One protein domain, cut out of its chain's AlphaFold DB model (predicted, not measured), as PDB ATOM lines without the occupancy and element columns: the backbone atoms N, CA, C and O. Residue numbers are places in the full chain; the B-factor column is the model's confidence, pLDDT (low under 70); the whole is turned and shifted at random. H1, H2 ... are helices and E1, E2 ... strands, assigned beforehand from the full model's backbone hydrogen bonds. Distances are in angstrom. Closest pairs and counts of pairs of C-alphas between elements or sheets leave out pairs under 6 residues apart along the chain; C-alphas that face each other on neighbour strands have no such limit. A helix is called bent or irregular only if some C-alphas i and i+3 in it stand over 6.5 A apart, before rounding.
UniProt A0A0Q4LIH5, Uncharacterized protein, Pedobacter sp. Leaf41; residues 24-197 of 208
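This is residues 24 to 197 of the 208 residues of an uncharacterized protein of Pedobacter sp. Leaf41 (UniProt A0A0Q4LIH5). One sheet of eight strands curls into a nearly closed barrel, with E3 and E2 folded over to face E8, E7, E6, E5 and E4, and E1 as the hinge; the edge strands E3 and E4 come close at one corner without being neighbours. H1 and H2 lie side by side across E7 and E8, H4 and H6 pack on E1 and E2, H5 packs on H4 off the sheet, and the small H3 sits at one end of the barrel. The printed part has 174 residues, with six named helices and eight named strands in the order H1 H2 H3 E1 E2 E3 H4 H5 H6 E4 E5 E6 E7 E8. The sheet runs E3 E2 E1 E8 E7 E6 E5 E4, antiparallel throughout, and the class is mixed, helices and strands. The whole is compact, with a radius of gyration of the C-alphas of 15.0 A and spans of 41 by 39 by 30 A.

Begin at the hinge, E1, residues 69 to 76. On one side of it find E8, residues 182 to 189, antiparallel at 152 degrees, with N 74 and O 185 at 2.8 A. On the other side is E2, residues 85 to 93, at 131 degrees, with N 71 and O 88 at 2.8 A. E3, residues 96 to 101, follows as an edge strand, with N 91 and O 98 at 2.9 A; E1 E2 E3 form a meander, each strand the antiparallel neighbour of the one before. A second meander joins E4, residues 147 to 150, E5, 155 to 159, E6, 162 to 168, E7, 172 to 179, and E8; look for N 149 and O 156 at 2.8 A, N 157 and O 164 at 2.8 A, N 165 and O 176 at 2.8 A, and N 177 and O 184 at 2.8 A. This is a folded sheet, bent back on itself into two leaves that face each other, and the closest C-alphas of edge strands E3 and E4, Lys 96 and Thr 147, are 5.4 A apart. H2, residues 44 to 56, runs across the strands at a height over the sheet of 8.8 A; its Phe 54 has its C-alpha 5.7 A from that of Tyr 174 in E7, the closest pair. H1, residues 24 to 34, is on the same face, near H2, and comes closest to E8 at the C-alphas of Val 30 and Ile 183, 7.1 A. H4, residues 112 to 123, runs across the strands, with the C-alphas of Val 118 and Pro 87 in E2 closest at 6.2 A. H6, residues 132 to 139, runs along E2 at 11 degrees on the local plane, and touches residues 113 to 117 of H4, about perpendicular at 88 degrees, closest at the C-alphas of Tyr 117 and Ile 133, 6.3 A. H5, residues 125 to 130, is not on the sheet; it forms a helical hairpin with H4, touching its residues 117 to 121 at a shallow tilt of 29 degrees, opposite ways, closest at the C-alphas of Thr 120 and Leu 128, 5.6 A. H3, residues 62 to 65, only grazes the sheet. Every O i to N i+4 pair is within hydrogen-bond range in H1, H2 and H4; H6 has 3 of 4, H5 has 0 of 2 but 2 of 3 O i to N i+3 pairs, and H3 is too short for such a pair.

Find C-alpha 24 at (272.125, 169.016, 282.333); from there H1 runs 15.5 A to C-alpha 34. H2 spans 18.3 A and H4 16.1 A. H5 is irregular, with C-alphas 126 and 129 7.2 A apart. E2, the longest strand by residues, starts at C-alpha 85, (270.426, 157.595, 260.530), and spans 25.6 A. E1 spans 21.7 A, E7 22.8 A, and E8 23.2 A, ending at C-alpha 189, (285.248, 161.313, 263.180).

The C-alphas of Gln 40 and Asn 94, the two farthest apart, are 43.4 A apart. The printed part has no cut, and no link is long. Mean pLDDT of the printed part is 85.8; look for values under 70 at residues 78 to 80, 105 to 107 and 191 to 197.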
ATOM      1  N   SER A  24     272.899 169.929 281.485       76.38
ATOM      2  CA  SER A  24     272.125 169.016 282.333       76.38
ATOM      3  C   SER A  24     270.673 168.853 281.887       76.38
ATOM      4  O   SER A  24     270.130 167.751 281.968       76.38
ATOM      5  N   GLU A  25     270.038 169.924 281.407       77.81
ATOM      6  CA  GLU A  25     268.663 169.866 280.897       77.81
ATOM      7  C   GLU A  25     268.611 169.082 279.589       77.81
ATOM      8  O   GLU A  25     267.798 168.173 279.452       77.81
ATOM      9  N   ILE A  26     269.557 169.318 278.680       78.00
ATOM     10  CA  ILE A  26     269.610 168.596 277.401       78.00
ATOM     11  C   ILE A  26     269.865 167.108 277.608       78.00
ATOM     12  O   ILE A  26     269.237 166.280 276.954       78.00
ATOM     13  N   GLN A  27     270.734 166.735 278.550       81.94
ATOM     14  CA  GLN A  27     270.918 165.327 278.897       81.94
ATOM     15  C   GLN A  27     269.619 164.680 279.389       81.94
ATOM     16  O   GLN A  27     269.337 163.531 279.045       81.94
ATOM     17  N   LYS A  28     268.827 165.398 280.194       85.00
ATOM     18  CA  LYS A  28     267.529 164.913 280.674       85.00
ATOM     19  C   LYS A  28     266.549 164.731 279.513       85.00
ATOM     20  O   LYS A  28     265.914 163.679 279.431       85.00
ATOM     21  N   ASP A  29     266.481 165.698 278.606       84.38
ATOM     22  CA  ASP A  29     265.583 165.659 277.448       84.38
ATOM     23  C   ASP A  29     265.956 164.535 276.477       84.38
ATOM     24  O   ASP A  29     265.091 163.789 276.022       84.38
ATOM     25  N   VAL A  30     267.253 164.335 276.226       86.88
ATOM     26  CA  VAL A  30     267.760 163.220 275.409       86.88
ATOM     27  C   VAL A  30     267.403 161.884 276.050       86.88
ATOM     28  O   VAL A  30     266.888 161.003 275.365       86.88
ATOM     29  N   LYS A  31     267.628 161.720 277.360       87.19
ATOM     30  CA  LYS A  31     267.264 160.487 278.076       87.19
ATOM     31  C   LYS A  31     265.775 160.196 277.961       87.19
ATOM     32  O   LYS A  31     265.413 159.063 277.661       87.19
ATOM     33  N   ALA A  32     264.931 161.207 278.149       87.56
ATOM     34  CA  ALA A  32     263.490 161.066 277.989       87.56
ATOM     35  C   ALA A  32     263.111 160.686 276.548       87.56
ATOM     36  O   ALA A  32     262.313 159.773 276.347       87.56
ATOM     37  N   ALA A  33     263.722 161.323 275.545       87.94
ATOM     38  CA  ALA A  33     263.466 161.023 274.140       87.94
ATOM     39  C   ALA A  33     263.882 159.591 273.764       87.94
ATOM     40  O   ALA A  33     263.134 158.902 273.073       87.94
ATOM     41  N   VAL A  34     265.031 159.107 274.248       89.25
ATOM     42  CA  VAL A  34     265.526 157.743 273.974       89.25
ATOM     43  C   VAL A  34     264.541 156.671 274.449       89.25
ATOM     44  O   VAL A  34     264.374 155.667 273.762       89.25
ATOM     45  N   LEU A  35     263.839 156.895 275.568       88.44
ATOM     46  CA  LEU A  35     262.847 155.949 276.103       88.44
ATOM     47  C   LEU A  35     261.649 155.719 275.172       88.44
ATOM     48  O   LEU A  35     260.953 154.718 275.322       88.44
ATOM     49  N   SER A  36     261.401 156.619 274.216       87.94
ATOM     50  CA  SER A  36     260.310 156.464 273.246       87.94
ATOM     51  C   SER A  36     260.614 155.461 272.128       87.94
ATOM     52  O   SER A  36     259.711 155.102 271.373       87.94
ATOM     53  N   TYR A  37     261.859 154.983 272.023       89.19
ATOM     54  CA  TYR A  37     262.286 154.096 270.947       89.19
ATOM     55  C   TYR A  37     262.456 152.651 271.402       89.19
ATOM     56  O   TYR A  37     263.031 152.359 272.450       89.19
ATOM     57  N   SER A  38     261.995 151.730 270.557       89.94
ATOM     58  CA  SER A  38     262.122 150.294 270.790       89.94
ATOM     59  C   SER A  38     263.586 149.849 270.754       89.94
ATOM     60  O   SER A  38     264.309 150.114 269.794       89.94
ATOM     61  N   ALA A  39     263.989 149.075 271.763       90.75
ATOM     62  CA  ALA A  39     265.296 148.425 271.802       90.75
ATOM     63  C   ALA A  39     265.476 147.347 270.712       90.75
ATOM     64  O   ALA A  39     266.599 146.913 270.467       90.75
ATOM     65  N   GLN A  40     264.385 146.914 270.071       91.88
ATOM     66  CA  GLN A  40     264.391 145.976 268.947       91.88
ATOM     67  C   GLN A  40     264.617 146.677 267.597       91.88
ATOM     68  O   GLN A  40     264.821 145.998 266.593       91.88
ATOM     69  N   ASN A  41     264.593 148.015 267.550       91.44
ATOM     70  CA  ASN A  41     264.933 148.751 266.338       91.44
ATOM     71  C   ASN A  41     266.402 148.483 265.951       91.44
ATOM     72  O   ASN A  41     267.300 148.565 266.791       91.44
ATOM     73  N   ALA A  42     266.650 148.203 264.668       91.00
ATOM     74  CA  ALA A  42     267.974 147.851 264.155       91.00
ATOM     75  C   ALA A  42     269.050 148.927 264.420       91.00
ATOM     76  O   ALA A  42     270.217 148.598 264.621       91.00
ATOM     77  N   ASN A  43     268.657 150.203 264.482       93.00
ATOM     78  CA  ASN A  43     269.546 151.339 264.731       93.00
ATOM     79  C   ASN A  43     269.653 151.715 266.219       93.00
ATOM     80  O   ASN A  43     270.472 152.567 266.582       93.00
ATOM     81  N   TYR A  44     268.890 151.072 267.111       93.81
ATOM     82  CA  TYR A  44     268.953 151.336 268.551       93.81
ATOM     83  C   TYR A  44     270.358 151.136 269.159       93.81
ATOM     84  O   TYR A  44     270.780 151.972 269.966       93.81
ATOM     85  N   PRO A  45     271.152 150.111 268.775       94.31
ATOM     86  CA  PRO A  45     272.531 149.983 269.250       94.31
ATOM     87  C   PRO A  45     273.403 151.191 268.894       94.31
ATOM     88  O   PRO A  45     274.237 151.610 269.701       94.31
ATOM     89  N   VAL A  46     273.190 151.786 267.714       94.31
ATOM     90  CA  VAL A  46     273.917 152.981 267.273       94.31
ATOM     91  C   VAL A  46     273.493 154.187 268.110       94.31
ATOM     92  O   VAL A  46     274.356 154.865 268.664       94.31
ATOM     93  N   LEU A  47     272.186 154.395 268.302       95.19
ATOM     94  CA  LEU A  47     271.653 155.435 269.190       95.19
ATOM     95  C   LEU A  47     272.268 155.354 270.593       95.19
ATOM     96  O   LEU A  47     272.829 156.335 271.086       95.19
ATOM     97  N   LYS A  48     272.216 154.172 271.217       95.00
ATOM     98  CA  LYS A  48     272.772 153.950 272.557       95.00
ATOM     99  C   LYS A  48     274.264 154.285 272.601       95.00
ATOM    100  O   LYS A  48     274.702 154.983 273.512       95.00
ATOM    101  N   LYS A  49     275.033 153.842 271.599       94.44
ATOM    102  CA  LYS A  49     276.468 154.138 271.494       94.44
ATOM    103  C   LYS A  49     276.735 155.641 271.398       94.44
ATOM    104  O   LYS A  49     277.631 156.121 272.086       94.44
ATOM    105  N   LEU A  50     275.967 156.380 270.594       94.81
ATOM    106  CA  LEU A  50     276.118 157.833 270.444       94.81
ATOM    107  C   LEU A  50     275.829 158.575 271.752       94.81
ATOM    108  O   LEU A  50     276.622 159.426 272.155       94.81
ATOM    109  N   VAL A  51     274.737 158.227 272.437       93.88
ATOM    110  CA  VAL A  51     274.375 158.842 273.724       93.88
ATOM    111  C   VAL A  51     275.465 158.584 274.762       93.88
ATOM    112  O   VAL A  51     275.997 159.533 275.334       93.88
ATOM    113  N   THR A  52     275.873 157.324 274.945       93.94
ATOM    114  CA  THR A  52     276.937 156.966 275.897       93.94
ATOM    115  C   THR A  52     278.264 157.651 275.564       93.94
ATOM    116  O   THR A  52     278.959 158.128 276.466       93.94
ATOM    117  N   ALA A  53     278.626 157.727 274.281       93.38
ATOM    118  CA  ALA A  53     279.862 158.369 273.856       93.38
ATOM    119  C   ALA A  53     279.852 159.875 274.142       93.38
ATOM    120  O   ALA A  53     280.838 160.390 274.662       93.38
ATOM    121  N   PHE A  54     278.740 160.565 273.879       92.00
ATOM    122  CA  PHE A  54     278.601 161.984 274.196       92.00
ATOM    123  C   PHE A  54     278.658 162.252 275.707       92.00
ATOM    124  O   PHE A  54     279.373 163.155 276.139       92.00
ATOM    125  N   GLU A  55     277.965 161.447 276.520       90.31
ATOM    126  CA  GLU A  55     277.984 161.586 277.986       90.31
ATOM    127  C   GLU A  55     279.389 161.400 278.573       90.31
ATOM    128  O   GLU A  55     279.760 162.080 279.530       90.31
ATOM    129  N   SER A  56     280.177 160.504 277.975       91.44
ATOM    130  CA  SER A  56     281.553 160.207 278.389       91.44
ATOM    131  C   SER A  56     282.583 161.181 277.803       91.44
ATOM    132  O   SER A  56     283.723 161.247 278.271       91.44
ATOM    133  N   ALA A  57     282.214 161.918 276.755       92.69
ATOM    134  CA  ALA A  57     283.096 162.842 276.062       92.69
ATOM    135  C   ALA A  57     283.417 164.067 276.926       92.69
ATOM    136  O   ALA A  57     282.656 164.436 277.819       92.69
ATOM    137  N   LYS A  58     284.537 164.734 276.652       92.38
ATOM    138  CA  LYS A  58     285.000 165.918 277.393       92.38
ATOM    139  C   LYS A  58     284.899 167.172 276.528       92.38
ATOM    140  O   LYS A  58     284.594 167.097 275.335       92.38
ATOM    141  N   LYS A  59     285.169 168.335 277.124       91.50
ATOM    142  CA  LYS A  59     285.346 169.577 276.368       91.50
ATOM    143  C   LYS A  59     286.462 169.385 275.338       91.50
ATOM    144  O   LYS A  59     287.575 169.017 275.708       91.50
ATOM    145  N   LEU A  60     286.167 169.652 274.069       88.75
ATOM    146  CA  LEU A  60     287.176 169.639 273.011       88.75
ATOM    147  C   LEU A  60     288.050 170.891 273.070       88.75
ATOM    148  O   LEU A  60     287.568 171.981 273.403       88.75
ATOM    149  N   ASN A  61     289.314 170.735 272.670       86.38
ATOM    150  CA  ASN A  61     290.133 171.869 272.256       86.38
ATOM    151  C   ASN A  61     289.392 172.609 271.113       86.38
ATOM    152  O   ASN A  61     288.990 171.945 270.154       86.38
ATOM    153  N   PRO A  62     289.187 173.941 271.205       82.88
ATOM    154  CA  PRO A  62     288.571 174.735 270.142       82.88
ATOM    155  C   PRO A  62     289.172 174.524 268.748       82.88
ATOM    156  O   PRO A  62     288.452 174.644 267.767       82.88
ATOM    157  N   ASP A  63     290.454 174.179 268.634       84.75
ATOM    158  CA  ASP A  63     291.091 173.967 267.329       84.75
ATOM    159  C   ASP A  63     290.517 172.760 266.573       84.75
ATOM    160  O   ASP A  63     290.524 172.741 265.344       84.75
ATOM    161  N   TYR A  64     289.918 171.789 267.272       84.25
ATOM    162  CA  TYR A  64     289.194 170.691 266.621       84.25
ATOM    163  C   TYR A  64     287.921 171.145 265.892       84.25
ATOM    164  O   TYR A  64     287.440 170.416 265.026       84.25
ATOM    165  N   LEU A  65     287.397 172.330 266.223       83.50
ATOM    166  CA  LEU A  65     286.232 172.941 265.580       83.50
ATOM    167  C   LEU A  65     286.599 173.762 264.337       83.50
ATOM    168  O   LEU A  65     285.729 174.137 263.566       83.50
ATOM    169  N   LYS A  66     287.882 174.041 264.100       85.62
ATOM    170  CA  LYS A  66     288.315 174.913 262.996       85.62
ATOM    171  C   LYS A  66     288.564 174.158 261.687       85.62
ATOM    172  O   LYS A  66     289.442 174.523 260.912       85.62
ATOM    173  N   LYS A  67     287.853 173.051 261.472       83.69
ATOM    174  CA  LYS A  67     288.005 172.203 260.286       83.69
ATOM    175  C   LYS A  67     286.706 171.499 259.940       83.69
ATOM    176  O   LYS A  67     285.943 171.115 260.828       83.69
ATOM    177  N   ASP A  68     286.519 171.244 258.657       86.19
ATOM    178  CA  ASP A  68     285.400 170.455 258.166       86.19
ATOM    179  C   ASP A  68     285.501 169.003 258.621       86.19
ATOM    180  O   ASP A  68     286.587 168.423 258.657       86.19
ATOM    181  N   ASN A  69     284.356 168.393 258.927       87.56
ATOM    182  CA  ASN A  69     284.271 166.970 259.235       87.56
ATOM    183  C   ASN A  69     283.014 166.354 258.621       87.56
ATOM    184  O   ASN A  69     281.958 166.981 258.534       87.56
ATOM    185  N   LEU A  70     283.113 165.083 258.247       88.56
ATOM    186  CA  LEU A  70     281.972 164.283 257.813       88.56
ATOM    187  C   LEU A  70     281.581 163.291 258.906       88.56
ATOM    188  O   LEU A  70     282.411 162.836 259.697       88.56
ATOM    189  N   GLY A  71     280.293 162.989 258.980       93.25
ATOM    190  CA  GLY A  71     279.725 162.254 260.095       93.25
ATOM    191  C   GLY A  71     278.387 161.621 259.790       93.25
ATOM    192  O   GLY A  71     277.985 161.484 258.632       93.25
ATOM    193  N   ILE A  72     277.707 161.247 260.866       95.75
ATOM    194  CA  ILE A  72     276.329 160.765 260.865       95.75
ATOM    195  C   ILE A  72     275.501 161.534 261.894       95.75
ATOM    196  O   ILE A  72     276.041 162.083 262.860       95.75
ATOM    197  N   ALA A  73     274.188 161.536 261.699       95.19
ATOM    198  CA  ALA A  73     273.220 162.123 262.605       95.19
ATOM    199  C   ALA A  73     272.005 161.215 262.811       95.19
ATOM    200  O   ALA A  73     271.560 160.542 261.880       95.19
ATOM    201  N   ILE A  74     271.436 161.255 264.013       93.81
ATOM    202  CA  ILE A  74     270.163 160.618 264.361       93.81
ATOM    203  C   ILE A  74     269.204 161.701 264.832       93.81
ATOM    204  O   ILE A  74     269.525 162.476 265.732       93.81
ATOM    205  N   PHE A  75     268.016 161.735 264.235       89.69
ATOM    206  CA  PHE A  75     266.943 162.631 264.650       89.69
ATOM    207  C   PHE A  75     266.047 161.910 265.648       89.69
ATOM    208  O   PHE A  75     265.396 160.928 265.292       89.69
ATOM    209  N   LEU A  76     265.963 162.424 266.872       88.56
ATOM    210  CA  LEU A  76     264.976 161.971 267.839       88.56
ATOM    211  C   LEU A  76     263.716 162.821 267.666       88.56
ATOM    212  O   LEU A  76     263.625 163.952 268.142       88.56
ATOM    213  N   SER A  77     262.743 162.271 266.943       76.69
ATOM    214  CA  SER A  77     261.438 162.874 266.712       76.69
ATOM    215  C   SER A  77     260.326 161.907 267.093       76.69
ATOM    216  O   SER A  77     260.246 160.809 266.552       76.69
ATOM    217  N   ASN A  78     259.383 162.370 267.916       65.31
ATOM    218  CA  ASN A  78     258.176 161.610 268.271       65.31
ATOM    219  C   ASN A  78     257.318 161.223 267.045       65.31
ATOM    220  O   ASN A  78     256.412 160.408 267.160       65.31
ATOM    221  N   GLN A  79     257.581 161.822 265.879       67.25
ATOM    222  CA  GLN A  79     256.894 161.533 264.620       67.25
ATOM    223  C   GLN A  79     257.591 160.458 263.771       67.25
ATOM    224  O   GLN A  79     257.033 160.069 262.747       67.25
ATOM    225  N   ASN A  80     258.805 160.018 264.128       67.81
ATOM    226  CA  ASN A  80     259.543 159.002 263.373       67.81
ATOM    227  C   ASN A  80     260.079 157.888 264.290       67.81
ATOM    228  O   ASN A  80     261.205 158.006 264.771       67.81
ATOM    229  N   PRO A  81     259.329 156.791 264.501       71.94
ATOM    230  CA  PRO A  81     259.767 155.687 265.357       71.94
ATOM    231  C   PRO A  81     260.903 154.840 264.749       71.94
ATOM    232  O   PRO A  81     261.492 154.021 265.451       71.94
ATOM    233  N   GLU A  82     261.231 155.027 263.466       80.88
ATOM    234  CA  GLU A  82     262.159 154.163 262.721       80.88
ATOM    235  C   GLU A  82     263.643 154.385 263.062       80.88
ATOM    236  O   GLU A  82     264.476 153.571 262.671       80.88
ATOM    237  N   LEU A  83     263.997 155.433 263.822       87.94
ATOM    238  CA  LEU A  83     265.393 155.770 264.160       87.94
ATOM    239  C   LEU A  83     266.320 155.804 262.938       87.94
ATOM    240  O   LEU A  83     267.410 155.225 262.930       87.94
ATOM    241  N   ASP A  84     265.891 156.490 261.884       90.75
ATOM    242  CA  ASP A  84     266.719 156.667 260.699       90.75
ATOM    243  C   ASP A  84     268.008 157.440 261.020       90.75
ATOM    244  O   ASP A  84     268.006 158.455 261.727       90.75
ATOM    245  N   ILE A  85     269.110 156.970 260.438       94.00
ATOM    246  CA  ILE A  85     270.426 157.595 260.530       94.00
ATOM    247  C   ILE A  85     270.730 158.266 259.193       94.00
ATOM    248  O   ILE A  85     270.517 157.685 258.126       94.00
ATOM    249  N   PHE A  86     271.253 159.485 259.252       94.38
ATOM    250  CA  PHE A  86     271.561 160.296 258.082       94.38
ATOM    251  C   PHE A  86     273.052 160.622 258.022       94.38
ATOM    252  O   PHE A  86     273.679 160.800 259.065       94.38
ATOM    253  N   PRO A  87     273.627 160.766 256.818       94.25
ATOM    254  CA  PRO A  87     274.911 161.431 256.639       94.25
ATOM    255  C   PRO A  87     274.862 162.849 257.214       94.25
ATOM    256  O   PRO A  87     273.833 163.519 257.117       94.25
ATOM    257  N   ALA A  88     275.966 163.316 257.782       93.56
ATOM    258  CA  ALA A  88     276.077 164.654 258.341       93.56
ATOM    259  C   ALA A  88     277.393 165.323 257.957       93.56
ATOM    260  O   ALA A  88     278.405 164.652 257.739       93.56
ATOM    261  N   ARG A  89     277.374 166.653 257.914       90.12
ATOM    262  CA  ARG A  89     278.538 167.499 257.678       90.12
ATOM    263  C   ARG A  89     278.629 168.558 258.770       90.12
ATOM    264  O   ARG A  89     277.644 169.188 259.143       90.12
ATOM    265  N   TYR A  90     279.843 168.705 259.268       89.88
ATOM    266  CA  TYR A  90     280.295 169.831 260.053       89.88
ATOM    267  C   TYR A  90     281.147 170.703 259.131       89.88
ATOM    268  O   TYR A  90     282.095 170.190 258.531       89.88
ATOM    269  N   THR A  91     280.814 171.982 259.024       88.56
ATOM    270  CA  THR A  91     281.535 172.940 258.176       88.56
ATOM    271  C   THR A  91     282.068 174.070 259.038       88.56
ATOM    272  O   THR A  91     281.329 174.571 259.887       88.56
ATOM    273  N   PHE A  92     283.319 174.465 258.813       87.31
ATOM    274  CA  PHE A  92     283.930 175.644 259.415       87.31
ATOM    275  C   PHE A  92     284.484 176.562 258.328       87.31
ATOM    276  O   PHE A  92     285.402 176.194 257.598       87.31
ATOM    277  N   GLU A  93     283.953 177.778 258.250       86.38
ATOM    278  CA  GLU A  93     284.363 178.762 257.253       86.38
ATOM    279  C   GLU A  93     284.234 180.175 257.828       86.38
ATOM    280  O   GLU A  93     283.198 180.520 258.395       86.38
ATOM    281  N   ASN A  94     285.270 181.007 257.676       86.69
ATOM    282  CA  ASN A  94     285.274 182.408 258.130       86.69
ATOM    283  C   ASN A  94     284.835 182.583 259.602       86.69
ATOM    284  O   ASN A  94     283.998 183.433 259.903       86.69
ATOM    285  N   ASP A  95     285.369 181.747 260.502       86.12
ATOM    286  CA  ASP A  95     285.027 181.686 261.937       86.12
ATOM    287  C   ASP A  95     283.556 181.359 262.251       86.12
ATOM    288  O   ASP A  95     283.085 181.531 263.381       86.12
ATOM    289  N   LYS A  96     282.829 180.835 261.265       89.56
ATOM    290  CA  LYS A  96     281.453 180.364 261.406       89.56
ATOM    291  C   LYS A  96     281.397 178.852 261.312       89.56
ATOM    292  O   LYS A  96     282.269 178.222 260.719       89.56
ATOM    293  N   ILE A  97     280.354 178.273 261.899       88.81
ATOM    294  CA  ILE A  97     280.119 176.827 261.917       88.81
ATOM    295  C   ILE A  97     278.724 176.497 261.384       88.81
ATOM    296  O   ILE A  97     277.765 177.210 261.672       88.81
ATOM    297  N   ASN A  98     278.599 175.374 260.681       88.75
ATOM    298  CA  ASN A  98     277.319 174.729 260.399       88.75
ATOM    299  C   ASN A  98     277.375 173.243 260.784       88.75
ATOM    300  O   ASN A  98     278.337 172.549 260.443       88.75
ATOM    301  N   LEU A  99     276.338 172.752 261.469       89.81
ATOM    302  CA  LEU A  99     276.097 171.328 261.691       89.81
ATOM    303  C   LEU A  99     274.796 170.940 261.006       89.81
ATOM    304  O   LEU A  99     273.700 171.283 261.453       89.81
ATOM    305  N   SER A 100     274.912 170.150 259.946       87.75
ATOM    306  CA  SER A 100     273.751 169.704 259.189       87.75
ATOM    307  C   SER A 100     273.797 168.216 258.904       87.75
ATOM    308  O   SER A 100     274.837 167.617 258.637       87.75
ATOM    309  N   ALA A 101     272.621 167.600 258.946       88.69
ATOM    310  CA  ALA A 101     272.408 166.269 258.417       88.69
ATOM    311  C   ALA A 101     271.731 166.364 257.049       88.69
ATOM    312  O   ALA A 101     270.853 167.203 256.837       88.69
ATOM    313  N   LEU A 102     272.089 165.468 256.132       87.19
ATOM    314  CA  LEU A 102     271.492 165.362 254.802       87.19
ATOM    315  C   LEU A 102     270.115 164.695 254.896       87.19
ATOM    316  O   LEU A 102     269.911 163.569 254.444       87.19
ATOM    317  N   ARG A 103     269.161 165.402 255.498       81.31
ATOM    318  CA  ARG A 103     267.769 164.981 255.613       81.31
ATOM    319  C   ARG A 103     266.902 165.794 254.663       81.31
ATOM    320  O   ARG A 103     266.816 167.014 254.766       81.31
ATOM    321  N   ASP A 104     266.218 165.095 253.766       70.38
ATOM    322  CA  ASP A 104     265.207 165.704 252.911       70.38
ATOM    323  C   ASP A 104     263.955 166.042 253.742       70.38
ATOM    324  O   ASP A 104     263.434 165.204 254.490       70.38
ATOM    325  N   LYS A 105     263.481 167.289 253.632       67.75
ATOM    326  CA  LYS A 105     262.318 167.790 254.385       67.75
ATOM    327  C   LYS A 105     261.011 167.083 253.993       67.75
ATOM    328  O   LYS A 105     260.108 167.001 254.825       67.75
ATOM    329  N   ASN A 106     260.924 166.574 252.765       68.25
ATOM    330  CA  ASN A 106     259.728 165.989 252.164       68.25
ATOM    331  C   ASN A 106     259.643 164.482 252.408       68.25
ATOM    332  O   ASN A 106     258.597 163.990 252.822       68.25
ATOM    333  N   THR A 107     260.728 163.737 252.178       65.31
ATOM    334  CA  THR A 107     260.694 162.266 252.303       65.31
ATOM    335  C   THR A 107     260.945 161.788 253.729       65.31
ATOM    336  O   THR A 107     260.508 160.695 254.087       65.31
ATOM    337  N   LYS A 108     261.646 162.588 254.550       74.00
ATOM    338  CA  LYS A 108     262.045 162.303 255.943       74.00
ATOM    339  C   LYS A 108     262.807 160.985 256.173       74.00
ATOM    340  O   LYS A 108     263.211 160.774 257.314       74.00
ATOM    341  N   LYS A 109     263.036 160.165 255.139       85.81
ATOM    342  CA  LYS A 109     263.762 158.886 255.143       85.81
ATOM    343  C   LYS A 109     265.040 158.984 254.303       85.81
ATOM    344  O   LYS A 109     265.054 159.712 253.307       85.81
ATOM    345  N   PRO A 110     266.104 158.249 254.659       90.44
ATOM    346  CA  PRO A 110     267.328 158.229 253.871       90.44
ATOM    347  C   PRO A 110     267.099 157.527 252.523       90.44
ATOM    348  O   PRO A 110     266.286 156.607 252.409       90.44
ATOM    349  N   SER A 111     267.831 157.948 251.492       92.81
ATOM    350  CA  SER A 111     267.934 157.209 250.223       92.81
ATOM    351  C   SER A 111     268.849 155.983 250.362       92.81
ATOM    352  O   SER A 111     269.539 155.840 251.374       92.81
ATOM    353  N   ASP A 112     268.896 155.109 249.351       94.12
ATOM    354  CA  ASP A 112     269.832 153.973 249.334       94.12
ATOM    355  C   ASP A 112     271.292 154.426 249.423       94.12
ATOM    356  O   ASP A 112     272.023 153.939 250.281       94.12
ATOM    357  N   ASP A 113     271.683 155.441 248.644       94.94
ATOM    358  CA  ASP A 113     273.037 156.016 248.688       94.94
ATOM    359  C   ASP A 113     273.391 156.554 250.097       94.94
ATOM    360  O   ASP A 113     274.543 156.512 250.533       94.94
ATOM    361  N   MET A 114     272.401 157.078 250.835       94.88
ATOM    362  CA  MET A 114     272.584 157.545 252.218       94.88
ATOM    363  C   MET A 114     272.721 156.386 253.204       94.88
ATOM    364  O   MET A 114     273.558 156.459 254.104       94.88
ATOM    365  N   ARG A 115     271.929 155.319 253.037       94.81
ATOM    366  CA  ARG A 115     272.050 154.095 253.840       94.81
ATOM    367  C   ARG A 115     273.403 153.424 253.625       94.81
ATOM    368  O   ARG A 115     274.020 153.011 254.601       94.81
ATOM    369  N   GLU A 116     273.874 153.363 252.378       96.06
ATOM    370  CA  GLU A 116     275.211 152.870 252.034       96.06
ATOM    371  C   GLU A 116     276.282 153.673 252.776       96.06
ATOM    372  O   GLU A 116     277.067 153.093 253.520       96.06
ATOM    373  N   TYR A 117     276.256 155.006 252.667       94.31
ATOM    374  CA  TYR A 117     277.191 155.870 253.391       94.31
ATOM    375  C   TYR A 117     277.194 155.595 254.894       94.31
ATOM    376  O   TYR A 117     278.260 155.447 255.484       94.31
ATOM    377  N   VAL A 118     276.016 155.526 255.521       95.25
ATOM    378  CA  VAL A 118     275.897 155.295 256.966       95.25
ATOM    379  C   VAL A 118     276.477 153.938 257.344       95.25
ATOM    380  O   VAL A 118     277.255 153.853 258.294       95.25
ATOM    381  N   LYS A 119     276.134 152.889 256.591       94.81
ATOM    382  CA  LYS A 119     276.657 151.543 256.818       94.81
ATOM    383  C   LYS A 119     278.181 151.538 256.722       94.81
ATOM    384  O   LYS A 119     278.848 151.117 257.661       94.81
ATOM    385  N   THR A 120     278.738 152.084 255.643       92.88
ATOM    386  CA  THR A 120     280.189 152.188 255.450       92.88
ATOM    387  C   THR A 120     280.846 153.030 256.545       92.88
ATOM    388  O   THR A 120     281.894 152.658 257.056       92.88
ATOM    389  N   TYR A 121     280.223 154.123 256.985       91.94
ATOM    390  CA  TYR A 121     280.742 154.958 258.070       91.94
ATOM    391  C   TYR A 121     280.858 154.193 259.397       91.94
ATOM    392  O   TYR A 121     281.813 154.393 260.150       91.94
ATOM    393  N   ILE A 122     279.885 153.329 259.689       91.00
ATOM    394  CA  ILE A 122     279.817 152.564 260.938       91.00
ATOM    395  C   ILE A 122     280.707 151.314 260.886       91.00
ATOM    396  O   ILE A 122     281.368 151.007 261.879       91.00
ATOM    397  N   GLU A 123     280.719 150.606 259.756       90.94
ATOM    398  CA  GLU A 123     281.272 149.250 259.640       90.94
ATOM    399  C   GLU A 123     282.615 149.191 258.899       90.94
ATOM    400  O   GLU A 123     283.492 148.431 259.299       90.94
ATOM    401  N   ASP A 124     282.806 149.999 257.851       87.44
ATOM    402  CA  ASP A 124     283.987 149.948 256.975       87.44
ATOM    403  C   ASP A 124     284.449 151.351 256.567       87.44
ATOM    404  O   ASP A 124     284.399 151.793 255.416       87.44
ATOM    405  N   PHE A 125     284.896 152.089 257.574       82.06
ATOM    406  CA  PHE A 125     285.220 153.502 257.452       82.06
ATOM    407  C   PHE A 125     286.297 153.810 256.396       82.06
ATOM    408  O   PHE A 125     286.333 154.914 255.856       82.06
ATOM    409  N   ILE A 126     287.179 152.852 256.087       81.38
ATOM    410  CA  ILE A 126     288.235 153.010 255.074       81.38
ATOM    411  C   ILE A 126     287.622 153.159 253.676       81.38
ATOM    412  O   ILE A 126     288.126 153.938 252.866       81.38
ATOM    413  N   GLN A 127     286.505 152.478 253.409       85.94
ATOM    414  CA  GLN A 127     285.811 152.527 252.121       85.94
ATOM    415  C   GLN A 127     284.877 153.735 251.973       85.94
ATOM    416  O   GLN A 127     284.313 153.942 250.898       85.94
ATOM    417  N   LEU A 128     284.728 154.574 253.006       86.19
ATOM    418  CA  LEU A 128     283.784 155.698 253.003       86.19
ATOM    419  C   LEU A 128     283.989 156.638 251.807       86.19
ATOM    420  O   LEU A 128     283.011 157.084 251.199       86.19
ATOM    421  N   GLY A 129     285.251 156.863 251.424       82.38
ATOM    422  CA  GLY A 129     285.642 157.695 250.283       82.38
ATOM    423  C   GLY A 129     285.072 157.241 248.932       82.38
ATOM    424  O   GLY A 129     284.983 158.034 247.991       82.38
ATOM    425  N   ASN A 130     284.650 155.979 248.821       84.69
ATOM    426  CA  ASN A 130     284.097 155.420 247.591       84.69
ATOM    427  C   ASN A 130     282.603 155.701 247.422       84.69
ATOM    428  O   ASN A 130     282.137 155.774 246.278       84.69
ATOM    429  N   THR A 131     281.891 155.949 248.522       88.81
ATOM    430  CA  THR A 131     280.444 156.178 248.517       88.81
ATOM    431  C   THR A 131     280.080 157.458 247.761       88.81
ATOM    432  O   THR A 131     280.801 158.466 247.770       88.81
ATOM    433  N   LYS A 132     278.931 157.441 247.081       90.81
ATOM    434  CA  LYS A 132     278.451 158.590 246.297       90.81
ATOM    435  C   LYS A 132     278.159 159.805 247.177       90.81
ATOM    436  O   LYS A 132     278.483 160.934 246.803       90.81
ATOM    437  N   ILE A 133     277.588 159.574 248.357       91.25
ATOM    438  CA  ILE A 133     277.274 160.638 249.311       91.25
ATOM    439  C   ILE A 133     278.535 161.295 249.864       91.25
ATOM    440  O   ILE A 133     278.560 162.519 249.926       91.25
ATOM    441  N   PHE A 134     279.589 160.535 250.188       87.56
ATOM    442  CA  PHE A 134     280.853 161.122 250.644       87.56
ATOM    443  C   PHE A 134     281.379 162.141 249.631       87.56
ATOM    444  O   PHE A 134     281.583 163.306 249.966       87.56
ATOM    445  N   LYS A 135     281.499 161.733 248.362       84.31
ATOM    446  CA  LYS A 135     281.971 162.605 247.277       84.31
ATOM    447  C   LYS A 135     281.095 163.849 247.142       84.31
ATOM    448  O   LYS A 135     281.614 164.955 247.058       84.31
ATOM    449  N   LYS A 136     279.767 163.689 247.180       85.88
ATOM    450  CA  LYS A 136     278.826 164.816 247.110       85.88
ATOM    451  C   LYS A 136     278.995 165.789 248.280       85.88
ATOM    452  O   LYS A 136     278.911 166.996 248.064       85.88
ATOM    453  N   MET A 137     279.202 165.267 249.489       84.25
ATOM    454  CA  MET A 137     279.350 166.066 250.701       84.25
ATOM    455  C   MET A 137     280.684 166.780 250.791       84.25
ATOM    456  O   MET A 137     280.726 167.751 251.515       84.25
ATOM    457  N   ILE A 138     281.739 166.359 250.090       77.88
ATOM    458  CA  ILE A 138     282.988 167.133 250.027       77.88
ATOM    459  C   ILE A 138     282.774 168.421 249.222       77.88
ATOM    460  O   ILE A 138     283.089 169.508 249.697       77.88
ATOM    461  N   TYR A 139     282.148 168.321 248.047       71.56
ATOM    462  CA  TYR A 139     282.027 169.454 247.120       71.56
ATOM    463  C   TYR A 139     280.895 170.436 247.431       71.56
ATOM    464  O   TYR A 139     280.913 171.548 246.921       71.56
ATOM    465  N   ASN A 140     279.905 170.041 248.235       74.31
ATOM    466  CA  ASN A 140     278.741 170.878 248.528       74.31
ATOM    467  C   ASN A 140     278.659 171.161 250.025       74.31
ATOM    468  O   ASN A 140     278.143 170.335 250.786       74.31
ATOM    469  N   ALA A 141     279.204 172.304 250.434       71.06
ATOM    470  CA  ALA A 141     279.092 172.781 251.804       71.06
ATOM    471  C   ALA A 141     277.749 173.498 251.995       71.06
ATOM    472  O   ALA A 141     277.352 174.271 251.121       71.06
ATOM    473  N   PRO A 142     277.020 173.238 253.093       74.19
ATOM    474  CA  PRO A 142     275.926 174.109 253.507       74.19
ATOM    475  C   PRO A 142     276.470 175.506 253.832       74.19
ATOM    476  O   PRO A 142     277.625 175.640 254.233       74.19
ATOM    477  N   GLU A 143     275.632 176.534 253.698       81.44
ATOM    478  CA  GLU A 143     275.998 177.888 254.118       81.44
ATOM    479  C   GLU A 143     276.305 177.942 255.621       81.44
ATOM    480  O   GLU A 143     275.619 177.330 256.447       81.44
ATOM    481  N   THR A 144     277.344 178.702 255.962       81.56
ATOM    482  CA  THR A 144     277.905 178.761 257.310       81.56
ATOM    483  C   THR A 144     277.548 180.094 257.972       81.56
ATOM    484  O   THR A 144     278.124 181.136 257.652       81.56
ATOM    485  N   ASP A 145     276.584 180.086 258.894       85.19
ATOM    486  CA  ASP A 145     276.110 181.282 259.611       85.19
ATOM    487  C   ASP A 145     276.224 181.177 261.140       85.19
ATOM    488  O   ASP A 145     276.154 182.195 261.837       85.19
ATOM    489  N   GLY A 146     276.432 179.968 261.663       84.81
ATOM    490  CA  GLY A 146     276.460 179.702 263.089       84.81
ATOM    491  C   GLY A 146     277.688 180.283 263.780       84.81
ATOM    492  O   GLY A 146     278.783 180.357 263.224       84.81
ATOM    493  N   THR A 147     277.504 180.673 265.036       87.56
ATOM    494  CA  THR A 147     278.574 181.183 265.906       87.56
ATOM    495  C   THR A 147     278.964 180.136 266.931       87.56
ATOM    496  O   THR A 147     278.157 179.275 267.285       87.56
ATOM    497  N   TYR A 148     280.189 180.212 267.449       86.19
ATOM    498  CA  TYR A 148     280.641 179.313 268.503       86.19
ATOM    499  C   TYR A 148     281.100 180.068 269.737       86.19
ATOM    500  O   TYR A 148     281.738 181.114 269.678       86.19
ATOM    501  N   THR A 149     280.747 179.512 270.884       87.50
ATOM    502  CA  THR A 149     281.134 179.998 272.202       87.50
ATOM    503  C   THR A 149     281.568 178.810 273.048       87.50
ATOM    504  O   THR A 149     281.370 177.655 272.672       87.50
ATOM    505  N   ALA A 150     282.172 179.073 274.199       84.31
ATOM    506  CA  ALA A 150     282.606 178.025 275.109       84.31
ATOM    507  C   ALA A 150     282.130 178.326 276.524       84.31
ATOM    508  O   ALA A 150     282.110 179.479 276.953       84.31
ATOM    509  N   ASN A 151     281.829 177.276 277.281       81.88
ATOM    510  CA  ASN A 151     281.704 177.367 278.730       81.88
ATOM    511  C   ASN A 151     282.769 176.484 279.401       81.88
ATOM    512  O   ASN A 151     283.776 176.126 278.782       81.88
ATOM    513  N   LYS A 152     282.606 176.160 280.689       79.81
ATOM    514  CA  LYS A 152     283.593 175.351 281.421       79.81
ATOM    515  C   LYS A 152     283.698 173.908 280.904       79.81
ATOM    516  O   LYS A 152     284.790 173.349 280.951       79.81
ATOM    517  N   THR A 153     282.613 173.317 280.407       80.88
ATOM    518  CA  THR A 153     282.498 171.869 280.156       80.88
ATOM    519  C   THR A 153     282.275 171.494 278.692       80.88
ATOM    520  O   THR A 153     282.549 170.354 278.319       80.88
ATOM    521  N   GLU A 154     281.873 172.437 277.839       84.25
ATOM    522  CA  GLU A 154     281.584 172.186 276.428       84.25
ATOM    523  C   GLU A 154     281.851 173.397 275.523       84.25
ATOM    524  O   GLU A 154     282.107 174.523 275.968       84.25
ATOM    525  N   GLN A 155     281.804 173.113 274.223       90.12
ATOM    526  CA  GLN A 155     281.681 174.098 273.158       90.12
ATOM    527  C   GLN A 155     280.198 174.206 272.778       90.12
ATOM    528  O   GLN A 155     279.495 173.196 272.735       90.12
ATOM    529  N   ILE A 156     279.715 175.415 272.520       89.88
ATOM    530  CA  ILE A 156     278.319 175.693 272.174       89.88
ATOM    531  C   ILE A 156     278.300 176.358 270.805       89.88
ATOM    532  O   ILE A 156     278.826 177.459 270.644       89.88
ATOM    533  N   VAL A 157     277.660 175.703 269.845       89.38
ATOM    534  CA  VAL A 157     277.395 176.239 268.511       89.38
ATOM    535  C   VAL A 157     275.959 176.746 268.468       89.38
ATOM    536  O   VAL A 157     275.035 176.028 268.847       89.38
ATOM    537  N   LYS A 158     275.770 177.990 268.036       88.69
ATOM    538  CA  LYS A 158     274.455 178.607 267.851       88.69
ATOM    539  C   LYS A 158     274.225 178.860 266.370       88.69
ATOM    540  O   LYS A 158     274.894 179.711 265.791       88.69
ATOM    541  N   GLU A 159     273.265 178.146 265.805       86.25
ATOM    542  CA  GLU A 159     272.753 178.312 264.444       86.25
ATOM    543  C   GLU A 159     271.347 178.927 264.513       86.25
ATOM    544  O   GLU A 159     270.687 178.876 265.554       86.25
ATOM    545  N   ALA A 160     270.842 179.486 263.409       82.56
ATOM    546  CA  ALA A 160     269.541 180.169 263.397       82.56
ATOM    547  C   ALA A 160     268.359 179.291 263.870       82.56
ATOM    548  O   ALA A 160     267.355 179.804 264.364       82.56
ATOM    549  N   TYR A 161     268.465 177.969 263.716       80.50
ATOM    550  CA  TYR A 161     267.398 177.004 264.005       80.50
ATOM    551  C   TYR A 161     267.698 176.060 265.177       80.50
ATOM    552  O   TYR A 161     266.845 175.222 265.500       80.50
ATOM    553  N   ALA A 162     268.890 176.146 265.775       86.25
ATOM    554  CA  ALA A 162     269.346 175.181 266.764       86.25
ATOM    555  C   ALA A 162     270.478 175.698 267.660       86.25
ATOM    556  O   ALA A 162     271.327 176.489 267.251       86.25
ATOM    557  N   THR A 163     270.533 175.169 268.882       88.69
ATOM    558  CA  THR A 163     271.722 175.242 269.738       88.69
ATOM    559  C   THR A 163     272.327 173.854 269.861       88.69
ATOM    560  O   THR A 163     271.637 172.906 270.233       88.69
ATOM    561  N   THR A 164     273.621 173.736 269.578       90.50
ATOM    562  CA  THR A 164     274.340 172.464 269.579       90.50
ATOM    563  C   THR A 164     275.470 172.462 270.598       90.50
ATOM    564  O   THR A 164     276.369 173.300 270.572       90.50
ATOM    565  N   PHE A 165     275.439 171.481 271.493       91.19
ATOM    566  CA  PHE A 165     276.446 171.242 272.519       91.19
ATOM    567  C   PHE A 165     277.443 170.246 271.958       91.19
ATOM    568  O   PHE A 165     277.058 169.143 271.570       91.19
ATOM    569  N   VAL A 166     278.709 170.639 271.891       92.62
ATOM    570  CA  VAL A 166     279.765 169.868 271.241       92.62
ATOM    571  C   VAL A 166     280.805 169.433 272.268       92.62
ATOM    572  O   VAL A 166     281.365 170.237 273.022       92.62
ATOM    573  N   ARG A 167     281.055 168.123 272.286       92.81
ATOM    574  CA  ARG A 167     282.015 167.430 273.154       92.81
ATOM    575  C   ARG A 167     282.759 166.382 272.339       92.81
ATOM    576  O   ARG A 167     282.330 166.010 271.253       92.81
ATOM    577  N   GLY A 168     283.867 165.871 272.849       93.06
ATOM    578  CA  GLY A 168     284.615 164.844 272.138       93.06
ATOM    579  C   GLY A 168     285.795 164.274 272.904       93.06
ATOM    580  O   GLY A 168     285.904 164.388 274.126       93.06
ATOM    581  N   ASN A 169     286.658 163.618 272.145       88.69
ATOM    582  CA  ASN A 169     287.976 163.125 272.529       88.69
ATOM    583  C   ASN A 169     288.918 163.311 271.330       88.69
ATOM    584  O   ASN A 169     288.508 163.919 270.354       88.69
ATOM    585  N   ASP A 170     290.131 162.767 271.348       82.31
ATOM    586  CA  ASP A 170     291.111 163.003 270.271       82.31
ATOM    587  C   ASP A 170     290.717 162.421 268.900       82.31
ATOM    588  O   ASP A 170     291.282 162.786 267.873       82.31
ATOM    589  N   THR A 171     289.739 161.513 268.849       87.06
ATOM    590  CA  THR A 171     289.309 160.845 267.607       87.06
ATOM    591  C   THR A 171     287.930 161.296 267.133       87.06
ATOM    592  O   THR A 171     287.662 161.314 265.931       87.06
ATOM    593  N   TRP A 172     287.040 161.643 268.059       92.38
ATOM    594  CA  TRP A 172     285.626 161.860 267.782       92.38
ATOM    595  C   TRP A 172     285.122 163.177 268.349       92.38
ATOM    596  O   TRP A 172     285.426 163.544 269.483       92.38
ATOM    597  N   MET A 173     284.255 163.812 267.571       93.81
ATOM    598  CA  MET A 173     283.419 164.930 267.966       93.81
ATOM    599  C   MET A 173     281.961 164.476 267.960       93.81
ATOM    600  O   MET A 173     281.483 163.870 267.003       93.81
ATOM    601  N   TYR A 174     281.247 164.793 269.028       94.62
ATOM    602  CA  TYR A 174     279.844 164.474 269.221       94.62
ATOM    603  C   TYR A 174     279.066 165.765 269.454       94.62
ATOM    604  O   TYR A 174     279.518 166.646 270.188       94.62
ATOM    605  N   GLY A 175     277.893 165.864 268.838       93.06
ATOM    606  CA  GLY A 175     277.004 167.013 268.969       93.06
ATOM    607  C   GLY A 175     275.640 166.589 269.495       93.06
ATOM    608  O   GLY A 175     275.087 165.599 269.027       93.06
ATOM    609  N   MET A 176     275.084 167.348 270.433       92.94
ATOM    610  CA  MET A 176     273.669 167.266 270.799       92.94
ATOM    611  C   MET A 176     273.012 168.597 270.498       92.94
ATOM    612  O   MET A 176     273.330 169.606 271.122       92.94
ATOM    613  N   SER A 177     272.129 168.591 269.511       90.31
ATOM    614  CA  SER A 177     271.437 169.775 269.035       90.31
ATOM    615  C   SER A 177     269.989 169.758 269.477       90.31
ATOM    616  O   SER A 177     269.323 168.728 269.366       90.31
ATOM    617  N   THR A 178     269.511 170.896 269.963       87.19
ATOM    618  CA  THR A 178     268.102 171.138 270.258       87.19
ATOM    619  C   THR A 178     267.610 172.320 269.435       87.19
ATOM    620  O   THR A 178     268.295 173.334 269.286       87.19
ATOM    621  N   GLY A 179     266.414 172.189 268.867       80.00
ATOM    622  CA  GLY A 179     265.825 173.242 268.052       80.00
ATOM    623  C   GLY A 179     264.476 172.853 267.466       80.00
ATOM    624  O   GLY A 179     263.814 171.919 267.922       80.00
ATOM    625  N   ASN A 180     264.085 173.545 266.400       76.81
ATOM    626  CA  ASN A 180     262.757 173.399 265.787       76.81
ATOM    627  C   ASN A 180     262.496 172.000 265.202       76.81
ATOM    628  O   ASN A 180     261.348 171.630 264.965       76.81
ATOM    629  N   GLN A 181     263.551 171.223 264.948       72.81
ATOM    630  CA  GLN A 181     263.457 169.859 264.422       72.81
ATOM    631  C   GLN A 181     263.512 168.777 265.510       72.81
ATOM    632  O   GLN A 181     263.543 167.588 265.184       72.81
ATOM    633  N   GLY A 182     263.490 169.176 266.785       82.38
ATOM    634  CA  GLY A 182     263.650 168.287 267.928       82.38
ATOM    635  C   GLY A 182     265.113 168.129 268.325       82.38
ATOM    636  O   GLY A 182     265.904 169.068 268.211       82.38
ATOM    637  N   ILE A 183     265.449 166.939 268.820       89.31
ATOM    638  CA  ILE A 183     266.803 166.604 269.258       89.31
ATOM    639  C   ILE A 183     267.534 165.912 268.111       89.31
ATOM    640  O   ILE A 183     267.028 164.941 267.544       89.31
ATOM    641  N   ILE A 184     268.739 166.377 267.792       91.44
ATOM    642  CA  ILE A 184     269.616 165.744 266.806       91.44
ATOM    643  C   ILE A 184     270.915 165.345 267.495       91.44
ATOM    644  O   ILE A 184     271.574 166.167 268.134       91.44
ATOM    645  N   LEU A 185     271.281 164.076 267.362       94.81
ATOM    646  CA  LEU A 185     272.538 163.533 267.858       94.81
ATOM    647  C   LEU A 185     273.504 163.379 266.692       94.81
ATOM    648  O   LEU A 185     273.177 162.700 265.724       94.81
ATOM    649  N   TYR A 186     274.691 163.956 266.803       95.50
ATOM    650  CA  TYR A 186     275.731 163.903 265.786       95.50
ATOM    651  C   TYR A 186     276.953 163.122 266.263       95.50
ATOM    652  O   TYR A 186     277.340 163.207 267.431       95.50
ATOM    653  N   ALA A 187     277.611 162.435 265.330       95.62
ATOM    654  CA  ALA A 187     278.932 161.853 265.527       95.62
ATOM    655  C   ALA A 187     279.813 162.085 264.295       95.62
ATOM    656  O   ALA A 187     279.527 161.587 263.205       95.62
ATOM    657  N   PHE A 188     280.918 162.793 264.495       92.69
ATOM    658  CA  PHE A 188     281.917 163.118 263.486       92.69
ATOM    659  C   PHE A 188     283.259 162.527 263.889       92.69
ATOM    660  O   PHE A 188     283.720 162.694 265.021       92.69
ATOM    661  N   LYS A 189     283.910 161.840 262.960       88.19
ATOM    662  CA  LYS A 189     285.248 161.313 263.180       88.19
ATOM    663  C   LYS A 189     286.262 162.355 262.731       88.19
ATOM    664  O   LYS A 189     286.439 162.583 261.540       88.19
ATOM    665  N   MET A 190     286.952 162.951 263.698       82.81
ATOM    666  CA  MET A 190     287.831 164.104 263.477       82.81
ATOM    667  C   MET A 190     289.100 163.775 262.688       82.81
ATOM    668  O   MET A 190     289.824 164.676 262.268       82.81
ATOM    669  N   THR A 191     289.401 162.491 262.502       66.38
ATOM    670  CA  THR A 191     290.513 162.037 261.660       66.38
ATOM    671  C   THR A 191     290.194 162.133 260.163       66.38
ATOM    672  O   THR A 191     291.088 161.923 259.351       66.38
ATOM    673  N   ILE A 192     288.941 162.421 259.785       62.81
ATOM    674  CA  ILE A 192     288.572 162.848 258.433       62.81
ATOM    675  C   ILE A 192     288.230 164.336 258.493       62.81
ATOM    676  O   ILE A 192     287.084 164.703 258.745       62.81
ATOM    677  N   SER A 193     289.208 165.183 258.193       57.94
ATOM    678  CA  SER A 193     288.920 166.452 257.527       57.94
ATOM    679  C   SER A 193     289.009 166.213 256.024       57.94
ATOM    680  O   SER A 193     289.857 165.438 255.580       57.94
ATOM    681  N   GLY A 194     288.088 166.787 255.249       50.75
ATOM    682  CA  GLY A 194     287.819 166.421 253.848       50.75
ATOM    683  C   GLY A 194     289.024 166.392 252.896       50.75
ATOM    684  O   GLY A 194     288.966 165.706 251.879       50.75
ATOM    685  N   GLU A 195     290.124 167.051 253.248       50.22
ATOM    686  CA  GLU A 195     291.372 167.080 252.477       50.22
ATOM    687  C   GLU A 195     292.189 165.772 252.623       50.22
ATOM    688  O   GLU A 195     292.654 165.218 251.631       50.22
ATOM    689  N   ASN A 196     292.219 165.142 253.807       51.44
ATOM    690  CA  ASN A 196     293.057 163.956 254.081       51.44
ATOM    691  C   ASN A 196     292.561 162.637 253.449       51.44
ATOM    692  O   ASN A 196     293.307 161.659 253.379       51.44
ATOM    693  N   LEU A 197     291.296 162.553 253.024       50.38
ATOM    694  CA  LEU A 197     290.749 161.337 252.396       50.38
ATOM    695  C   LEU A 197     290.818 161.340 250.869       50.38
ATOM    696  O   LEU A 197     290.733 160.271 250.263       50.38
TER     697      LEU A 197